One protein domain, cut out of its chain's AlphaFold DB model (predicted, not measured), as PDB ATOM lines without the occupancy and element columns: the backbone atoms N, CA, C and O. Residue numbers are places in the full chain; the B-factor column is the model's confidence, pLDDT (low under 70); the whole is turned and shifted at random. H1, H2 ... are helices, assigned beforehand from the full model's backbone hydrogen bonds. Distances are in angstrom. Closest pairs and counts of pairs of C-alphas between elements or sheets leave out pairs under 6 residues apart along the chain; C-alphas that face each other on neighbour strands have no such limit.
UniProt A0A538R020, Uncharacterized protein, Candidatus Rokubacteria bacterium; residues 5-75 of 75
ATOM      1  N   ALA A   5     170.043 162.490 166.095       93.12
ATOM      2  CA  ALA A   5     169.741 163.428 167.173       93.12
ATOM      3  C   ALA A   5     169.066 164.720 166.674       93.12
ATOM      4  O   ALA A   5     168.198 165.269 167.357       93.12
ATOM      5  N   ASP A   6     169.439 165.210 165.491       94.75
ATOM      6  CA  ASP A   6     168.838 166.408 164.899       94.75
ATOM      7  C   ASP A   6     167.427 166.124 164.387       94.75
ATOM      8  O   ASP A   6     166.531 166.956 164.546       94.75
ATOM      9  N   GLU A   7     167.202 164.933 163.831       94.06
ATOM     10  CA  GLU A   7     165.883 164.483 163.384       94.06
ATOM     11  C   GLU A   7     164.906 164.354 164.554       94.06
ATOM     12  O   GLU A   7     163.787 164.873 164.486       94.06
ATOM     13  N   VAL A   8     165.354 163.766 165.669       94.19
ATOM     14  CA  VAL A   8     164.565 163.671 166.905       94.19
ATOM     15  C   VAL A   8     164.218 165.064 167.436       94.19
ATOM     16  O   VAL A   8     163.053 165.340 167.729       94.19
ATOM     17  N   LYS A   9     165.190 165.983 167.499       93.44
ATOM     18  CA  LYS A   9     164.940 167.372 167.927       93.44
ATOM     19  C   LYS A   9     163.941 168.074 167.005       93.44
ATOM     20  O   LYS A   9     163.055 168.780 167.486       93.44
ATOM     21  N   ALA A  10     164.060 167.893 165.692       95.25
ATOM     22  CA  ALA A  10     163.147 168.491 164.721       95.25
ATOM     23  C   ALA A  10     161.721 167.926 164.847       95.25
ATOM     24  O   ALA A  10     160.748 168.679 164.773       95.25
ATOM     25  N   ALA A  11     161.579 166.619 165.075       95.19
ATOM     26  CA  ALA A  11     160.290 165.982 165.334       95.19
ATOM     27  C   ALA A  11     159.643 166.511 166.623       95.19
ATOM     28  O   ALA A  11     158.482 166.919 166.601       95.19
ATOM     29  N   GLN A  12     160.406 166.609 167.715       93.88
ATOM     30  CA  GLN A  12     159.922 167.163 168.983       93.88
ATOM     31  C   GLN A  12     159.457 168.616 168.841       93.88
ATOM     32  O   GLN A  12     158.392 168.971 169.341       93.88
ATOM     33  N   ARG A  13     160.211 169.458 168.122       94.38
ATOM     34  CA  ARG A  13     159.806 170.850 167.866       94.38
ATOM     35  C   ARG A  13     158.486 170.931 167.105       94.38
ATOM     36  O   ARG A  13     157.632 171.725 167.481       94.38
ATOM     37  N   ARG A  14     158.304 170.099 166.072       96.94
ATOM     38  CA  ARG A  14     157.042 170.029 165.316       96.94
ATOM     39  C   ARG A  14     155.876 169.594 166.204       96.94
ATOM     40  O   ARG A  14     154.837 170.242 166.181       96.94
ATOM     41  N   ALA A  15     156.075 168.569 167.032       95.25
ATOM     42  CA  ALA A  15     155.056 168.103 167.972       95.25
ATOM     43  C   ALA A  15     154.655 169.195 168.977       95.25
ATOM     44  O   ALA A  15     153.473 169.417 169.206       95.25
ATOM     45  N   LEU A  16     155.625 169.929 169.533       94.81
ATOM     46  CA  LEU A  16     155.358 171.034 170.460       94.81
ATOM     47  C   LEU A  16     154.675 172.231 169.785       94.81
ATOM     48  O   LEU A  16     153.861 172.898 170.421       94.81
ATOM     49  N   ALA A  17     154.998 172.512 168.519       95.06
ATOM     50  CA  ALA A  17     154.386 173.596 167.753       95.06
ATOM     51  C   ALA A  17     152.902 173.338 167.445       95.06
ATOM     52  O   ALA A  17     152.133 174.291 167.368       95.06
ATOM     53  N   ALA A  18     152.501 172.069 167.323       97.38
ATOM     54  CA  ALA A  18     151.109 171.673 167.117       97.38
ATOM     55  C   ALA A  18     150.230 171.825 168.375       97.38
ATOM     56  O   ALA A  18     149.008 171.780 168.271       97.38
ATOM     57  N   LEU A  19     150.827 172.011 169.558       97.62
ATOM     58  CA  LEU A  19     150.091 172.164 170.811       97.62
ATOM     59  C   LEU A  19     149.606 173.603 171.017       97.62
ATOM     60  O   LEU A  19     150.364 174.580 170.887       97.62
ATOM     61  N   SER A  20     148.369 173.730 171.488       98.19
ATOM     62  CA  SER A  20     147.850 174.981 172.038       98.19
ATOM     63  C   SER A  20     148.671 175.439 173.257       98.19
ATOM     64  O   SER A  20     149.360 174.636 173.902       98.19
ATOM     65  N   PRO A  21     148.604 176.730 173.633       97.50
ATOM     66  CA  PRO A  21     149.258 177.222 174.845       97.50
ATOM     67  C   PRO A  21     148.865 176.434 176.105       97.50
ATOM     68  O   PRO A  21     149.730 176.067 176.899       97.50
ATOM     69  N   ALA A  22     147.579 176.101 176.259       97.94
ATOM     70  CA  ALA A  22     147.090 175.338 177.405       97.94
ATOM     71  C   ALA A  22     147.687 173.922 177.454       97.94
ATOM     72  O   ALA A  22     148.114 173.456 178.510       97.94
ATOM     73  N   GLU A  23     147.769 173.237 176.313       98.12
ATOM     74  CA  GLU A  23     148.363 171.900 176.232       98.12
ATOM     75  C   GLU A  23     149.859 171.912 176.519       98.12
ATOM     76  O   GLU A  23     150.356 171.010 177.195       98.12
ATOM     77  N   ARG A  24     150.576 172.954 176.080       97.06
ATOM     78  CA  ARG A  24     151.994 173.130 176.417       97.06
ATOM     79  C   ARG A  24     152.200 173.277 177.918       97.06
ATOM     80  O   ARG A  24     153.084 172.621 178.463       97.06
ATOM     81  N   VAL A  25     151.366 174.069 178.595       97.56
ATOM     82  CA  VAL A  25     151.423 174.206 180.060       97.56
ATOM     83  C   VAL A  25     151.141 172.865 180.739       97.56
ATOM     84  O   VAL A  25     151.929 172.432 181.578       97.56
ATOM     85  N   ARG A  26     150.079 172.150 180.340       98.19
ATOM     86  CA  ARG A  26     149.767 170.822 180.903       98.19
ATOM     87  C   ARG A  26     150.905 169.826 180.688       98.19
ATOM     88  O   ARG A  26     151.236 169.062 181.591       98.19
ATOM     89  N   LEU A  27     151.511 169.815 179.501       97.25
ATOM     90  CA  LEU A  27     152.657 168.959 179.205       97.25
ATOM     91  C   LEU A  27     153.857 169.312 180.091       97.25
ATOM     92  O   LEU A  27     154.440 168.410 180.686       97.25
ATOM     93  N   ALA A  28     154.188 170.597 180.227       96.06
ATOM     94  CA  ALA A  28     155.292 171.052 181.068       96.06
ATOM     95  C   ALA A  28     155.106 170.641 182.538       96.06
ATOM     96  O   ALA A  28     156.053 170.162 183.159       96.06
ATOM     97  N   LEU A  29     153.887 170.756 183.077       97.06
ATOM     98  CA  LEU A  29     153.573 170.323 184.442       97.06
ATOM     99  C   LEU A  29     153.736 168.806 184.616       97.06
ATOM    100  O   LEU A  29     154.359 168.370 185.581       97.06
ATOM    101  N   ARG A  30     153.241 167.999 183.665       97.94
ATOM    102  CA  ARG A  30     153.404 166.533 183.703       97.94
ATOM    103  C   ARG A  30     154.869 166.111 183.643       97.94
ATOM    104  O   ARG A  30     155.283 165.251 184.415       97.94
ATOM    105  N   LEU A  31     155.648 166.713 182.742       96.50
ATOM    106  CA  LEU A  31     157.084 166.444 182.642       96.50
ATOM    107  C   LEU A  31     157.802 166.857 183.929       96.50
ATOM    108  O   LEU A  31     158.571 166.071 184.468       96.50
ATOM    109  N   GLY A  32     157.478 168.030 184.477       95.00
ATOM    110  CA  GLY A  32     158.030 168.493 185.748       95.00
ATOM    111  C   GLY A  32     157.740 167.545 186.916       95.00
ATOM    112  O   GLY A  32     158.643 167.277 187.703       95.00
ATOM    113  N   ALA A  33     156.523 167.003 187.009       96.50
ATOM    114  CA  ALA A  33     156.162 166.022 188.034       96.50
ATOM    115  C   ALA A  33     156.949 164.710 187.879       96.50
ATOM    116  O   ALA A  33     157.507 164.204 188.851       96.50
ATOM    117  N   ARG A  34     157.060 164.195 186.648       97.19
ATOM    118  CA  ARG A  34     157.842 162.985 186.345       97.19
ATOM    119  C   ARG A  34     159.326 163.158 186.674       97.19
ATOM    120  O   ARG A  34     159.949 162.265 187.245       97.19
ATOM    121  N   ASP A  35     159.895 164.296 186.296       95.94
ATOM    122  CA  ASP A  35     161.310 164.579 186.520       95.94
ATOM    123  C   ASP A  35     161.595 164.786 188.019       95.94
ATOM    124  O   ASP A  35     162.637 164.351 188.507       95.94
ATOM    125  N   LEU A  36     160.659 165.384 188.773       96.31
ATOM    126  CA  LEU A  36     160.756 165.493 190.232       96.31
ATOM    127  C   LEU A  36     160.736 164.116 190.907       96.31
ATOM    128  O   LEU A  36     161.533 163.880 191.810       96.31
ATOM    129  N   GLU A  37     159.872 163.210 190.456       97.69
ATOM    130  CA  GLU A  37     159.829 161.840 190.976       97.69
ATOM    131  C   GLU A  37     161.121 161.076 190.668       97.69
ATOM    132  O   GLU A  37     161.698 160.434 191.541       97.69
ATOM    133  N   SER A  38     161.641 161.223 189.448       97.19
ATOM    134  CA  SER A  38     162.927 160.626 189.069       97.19
ATOM    135  C   SER A  38     164.068 161.165 189.938       97.19
ATOM    136  O   SER A  38     164.910 160.404 190.405       97.19
ATOM    137  N   PHE A  39     164.076 162.477 190.204       96.50
ATOM    138  CA  PHE A  39     165.038 163.101 191.109       96.50
ATOM    139  C   PHE A  39     164.919 162.536 192.526       96.50
ATOM    140  O   PHE A  39     165.930 162.200 193.129       96.50
ATOM    141  N   ARG A  40     163.691 162.395 193.038       97.81
ATOM    142  CA  ARG A  40     163.405 161.853 194.370       97.81
ATOM    143  C   ARG A  40     163.980 160.448 194.551       97.81
ATOM    144  O   ARG A  40     164.634 160.192 195.559       97.81
ATOM    145  N   LEU A  41     163.744 159.578 193.570       97.88
ATOM    146  CA  LEU A  41     164.180 158.179 193.568       97.88
ATOM    147  C   LEU A  41     165.684 158.003 193.331       97.88
ATOM    148  O   LEU A  41     166.230 156.968 193.688       97.88
ATOM    149  N   ALA A  42     166.362 158.992 192.746       97.38
ATOM    150  CA  ALA A  42     167.809 158.949 192.532       97.38
ATOM    151  C   ALA A  42     168.635 159.185 193.816       97.38
ATOM    152  O   ALA A  42     169.858 159.066 193.784       97.38
ATOM    153  N   HIS A  43     167.992 159.562 194.924       96.25
ATOM    154  CA  HIS A  43     168.626 159.684 196.236       96.25
ATOM    155  C   HIS A  43     168.553 158.366 197.017       96.25
ATOM    156  O   HIS A  43     167.597 157.610 196.865       96.25
ATOM    157  N   ASP A  44     169.534 158.141 197.893       94.94
ATOM    158  CA  ASP A  44     169.570 156.996 198.803       94.94
ATOM    159  C   ASP A  44     169.753 157.469 200.264       94.94
ATOM    160  O   ASP A  44     170.804 158.040 200.583       94.94
ATOM    161  N   PRO A  45     168.738 157.315 201.141       94.44
ATOM    162  CA  PRO A  45     167.379 156.855 200.830       94.44
ATOM    163  C   PRO A  45     166.604 157.869 199.955       94.44
ATOM    164  O   PRO A  45     166.958 159.056 199.933       94.44
ATOM    165  N   PRO A  46     165.523 157.453 199.257       97.00
ATOM    166  CA  PRO A  46     164.710 158.364 198.456       97.00
ATOM    167  C   PRO A  46     164.184 159.538 199.280       97.00
ATOM    168  O   PRO A  46     163.711 159.364 200.405       97.00
ATOM    169  N   LEU A  47     164.216 160.740 198.707       97.25
ATOM    170  CA  LEU A  47     163.724 161.931 199.403       97.25
ATOM    171  C   LEU A  47     162.193 161.916 199.559       97.25
ATOM    172  O   LEU A  47     161.468 161.238 198.825       97.25
ATOM    173  N   GLY A  48     161.682 162.733 200.481       96.81
ATOM    174  CA  GLY A  48     160.279 163.150 200.467       96.81
ATOM    175  C   GLY A  48     159.991 164.082 199.284       96.81
ATOM    176  O   GLY A  48     160.890 164.753 198.773       96.81
ATOM    177  N   ALA A  49     158.735 164.150 198.836       93.31
ATOM    178  CA  ALA A  49     158.355 164.971 197.680       93.31
ATOM    179  C   ALA A  49     158.649 166.472 197.888       93.31
ATOM    180  O   ALA A  49     159.197 167.134 197.003       93.31
ATOM    181  N   GLU A  50     158.339 167.006 199.074       96.38
ATOM    182  CA  GLU A  50     158.611 168.410 199.414       96.38
ATOM    183  C   GLU A  50     160.113 168.701 199.513       96.38
ATOM    184  O   GLU A  50     160.594 169.717 199.001       96.38
ATOM    185  N   ASP A  51     160.872 167.774 200.101       96.94
ATOM    186  CA  ASP A  51     162.324 167.879 200.224       96.94
ATOM    187  C   ASP A  51     163.012 167.860 198.867       96.94
ATOM    188  O   ASP A  51     163.843 168.727 198.581       96.94
ATOM    189  N   ALA A  52     162.615 166.934 197.996       96.69
ATOM    190  CA  ALA A  52     163.084 166.859 196.620       96.69
ATOM    191  C   ALA A  52     162.837 168.184 195.881       96.69
ATOM    192  O   ALA A  52     163.753 168.742 195.266       96.69
ATOM    193  N   ALA A  53     161.629 168.745 195.999       95.44
ATOM    194  CA  ALA A  53     161.278 170.011 195.361       95.44
ATOM    195  C   ALA A  53     162.113 171.182 195.906       95.44
ATOM    196  O   ALA A  53     162.586 172.026 195.136       95.44
ATOM    197  N   ARG A  54     162.325 171.228 197.225       95.94
ATOM    198  CA  ARG A  54     163.133 172.249 197.904       95.94
ATOM    199  C   ARG A  54     164.600 172.183 197.486       95.94
ATOM    200  O   ARG A  54     165.173 173.210 197.110       95.94
ATOM    201  N   VAL A  55     165.198 170.993 197.492       95.38
ATOM    202  CA  VAL A  55     166.595 170.776 197.084       95.38
ATOM    203  C   VAL A  55     166.787 171.135 195.614       95.38
ATOM    204  O   VAL A  55     167.696 171.901 195.287       95.38
ATOM    205  N   LEU A  56     165.913 170.654 194.726       91.88
ATOM    206  CA  LEU A  56     166.000 170.943 193.295       91.88
ATOM    207  C   LEU A  56     165.867 172.447 193.013       91.88
ATOM    208  O   LEU A  56     166.620 172.999 192.207       91.88
ATOM    209  N   ARG A  57     164.957 173.136 193.714       91.62
ATOM    210  CA  ARG A  57     164.806 174.594 193.622       91.62
ATOM    211  C   ARG A  57     166.082 175.315 194.049       91.62
ATOM    212  O   ARG A  57     166.524 176.209 193.331       91.62
ATOM    213  N   ARG A  58     166.692 174.908 195.166       91.81
ATOM    214  CA  ARG A  58     167.957 175.483 195.649       91.81
ATOM    215  C   ARG A  58     169.091 175.258 194.649       91.81
ATOM    216  O   ARG A  58     169.787 176.209 194.316       91.81
ATOM    217  N   ARG A  59     169.225 174.047 194.096       90.94
ATOM    218  CA  ARG A  59     170.226 173.734 193.058       90.94
ATOM    219  C   ARG A  59     170.055 174.591 191.805       90.94
ATOM    220  O   ARG A  59     171.031 175.105 191.284       90.94
ATOM    221  N   ARG A  60     168.818 174.830 191.358       87.44
ATOM    222  CA  ARG A  60     168.545 175.732 190.221       87.44
ATOM    223  C   ARG A  60     168.875 177.196 190.508       87.44
ATOM    224  O   ARG A  60     169.043 177.961 189.565       87.44
ATOM    225  N   GLN A  61     168.901 177.606 191.775       86.69
ATOM    226  CA  GLN A  61     169.305 178.955 192.178       86.69
ATOM    227  C   GLN A  61     170.827 179.098 192.287       86.69
ATOM    228  O   GLN A  61     171.339 180.196 192.083       86.69
ATOM    229  N   GLN A  62     171.551 178.008 192.560       84.50
ATOM    230  CA  GLN A  62     173.012 178.003 192.579       84.50
ATOM    231  C   GLN A  62     173.537 178.353 191.180       84.50
ATOM    232  O   GLN A  62     173.252 177.668 190.203       84.50
ATOM    233  N   GLY A  63     174.255 179.473 191.076       78.31
ATOM    234  CA  GLY A  63     174.778 179.989 189.807       78.31
ATOM    235  C   GLY A  63     173.850 180.953 189.060       78.31
ATOM    236  O   GLY A  63     174.244 181.479 188.020       78.31
ATOM    237  N   ARG A  64     172.645 181.255 189.572       83.69
ATOM    238  CA  ARG A  64     171.850 182.359 189.013       83.69
ATOM    239  C   ARG A  64     172.513 183.683 189.375       83.69
ATOM    240  O   ARG A  64     172.704 183.993 190.546       83.69
ATOM    241  N   ARG A  65     172.821 184.485 188.358       82.25
ATOM    242  CA  ARG A  65     173.240 185.874 188.546       82.25
ATOM    243  C   ARG A  65     172.018 186.709 188.930       82.25
ATOM    244  O   ARG A  65     170.987 186.625 188.261       82.25
ATOM    245  N   ALA A  66     172.134 187.498 189.997       80.31
ATOM    246  CA  ALA A  66     171.110 188.470 190.364       80.31
ATOM    247  C   ALA A  66     170.835 189.411 189.179       80.31
ATOM    248  O   ALA A  66     171.761 189.806 188.464       80.31
ATOM    249  N   SER A  67     169.565 189.742 188.942       82.31
ATOM    250  CA  SER A  67     169.218 190.745 187.934       82.31
ATOM    251  C   SER A  67     169.778 192.103 188.352       82.31
ATOM    252  O   SER A  67     169.953 192.364 189.540       82.31
ATOM    253  N   ARG A  68     170.032 192.987 187.385       82.00
ATOM    254  CA  ARG A  68     170.561 194.330 187.652       82.00
ATOM    255  C   ARG A  68     169.718 195.100 188.683       82.00
ATOM    256  O   ARG A  68     170.267 195.645 189.623       82.00
ATOM    257  N   CYS A  69     168.392 195.016 188.576       84.88
ATOM    258  CA  CYS A  69     167.456 195.602 189.541       84.88
ATOM    259  C   CYS A  69     167.631 195.047 190.971       84.88
ATOM    260  O   CYS A  69     167.620 195.809 191.933       84.88
ATOM    261  N   LEU A  70     167.847 193.734 191.131       82.19
ATOM    262  CA  LEU A  70     168.115 193.139 192.447       82.19
ATOM    263  C   LEU A  70     169.504 193.514 192.975       82.19
ATOM    264  O   LEU A  70     169.667 193.671 194.177       82.19
ATOM    265  N   GLN A  71     170.491 193.669 192.090       83.94
ATOM    266  CA  GLN A  71     171.824 194.152 192.462       83.94
ATOM    267  C   GLN A  71     171.771 195.596 192.978       83.94
ATOM    268  O   GLN A  71     172.415 195.893 193.972       83.94
ATOM    269  N   GLU A  72     170.966 196.454 192.348       84.50
ATOM    270  CA  GLU A  72     170.750 197.855 192.744       84.50
ATOM    271  C   GLU A  72     169.893 198.004 194.018       84.50
ATOM    272  O   GLU A  72     169.950 199.042 194.659       84.50
ATOM    273  N   SER A  73     169.107 196.984 194.396       77.12
ATOM    274  CA  SER A  73     168.243 197.014 195.596       77.12
ATOM    275  C   SER A  73     168.878 196.372 196.839       77.12
ATOM    276  O   SER A  73     168.390 196.570 197.947       77.12
ATOM    277  N   ILE A  74     169.900 195.529 196.650       75.00
ATOM    278  CA  ILE A  74     170.651 194.849 197.722       75.00
ATOM    279  C   ILE A  74     171.996 195.564 197.986       75.00
ATOM    280  O   ILE A  74     172.645 195.278 198.992       75.00
ATOM    281  N   GLY A  75     172.408 196.462 197.081       54.41
ATOM    282  CA  GLY A  75     173.601 197.307 197.186       54.41
ATOM    283  C   GLY A  75     173.361 198.589 197.965       54.41
ATOM    284  O   GLY A  75     172.315 199.228 197.721       54.41
TER     285      GLY A  75
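AT A GLANCE: This is residues 5 to 75 of the 75 residues of an uncharacterized protein of Candidatus Rokubacteria bacterium (UniProt A0A538R020). What shape do these atoms make? An open zigzag of four helices: the longest, H2, makes a V-shaped corner with H3 at its far end, H1 turns off near its beginning, and H4 sticks out beyond H3. What is it made of? The 71 printed residues include four named helices, in the order H1, H2, H3, H4, and no named strand; the class is all helix. How spread out is it? It is extended, with a radius of gyration of the C-alphas of 17.3 A and spans of 45 by 39 by 27 A.

IN THESE COORDINATES: Where is the longest helix? H2 is residues 21 to 41, 30.6 A from C-alpha 21 at (149.258, 177.222, 174.845) to C-alpha 41 at (164.180, 158.179, 193.568). Where are the others? H1 is residues 5 to 17, 18.4 A long, and begins at C-alpha 5 (169.741, 163.428, 167.173). H3 is residues 49 to 61, 18.6 A, and H4 is residues 68 to 74, 10.1 A.

HOW THE PARTS SIT: What does H2 touch? With residues 36 to 40 alone it touches residues 49 to 53 of H3, about perpendicular at 75 degrees; the closest C-alphas, of Arg 40 and Ala 52, are 5.5 A apart. How does H1 stand to H2? They are close but not clearly touching, the closest C-alphas, of Leu 16 and Arg 24, being 7.2 A apart. They run opposite ways at a steep tilt of 51 degrees. What of H4 and the backbones? H4 is apart from H1, H2 and H3, and H1 is apart from H3. In H1, H2, H3 and H4 every O i to N i+4 pair is within hydrogen-bond range.

THE WHOLE: How far does it reach? The two C-alphas farthest apart, of Glu 7 and Gly 75, are 47.7 A apart. Are there cuts or long links? The printed part has no cut; the link H1 to H2 is tight, and those from H2 to H3 and H3 to H4 are short. Where is confidence low? The mean pLDDT of the printed part is 92.4, and residue 75, the chain's last, is under 70.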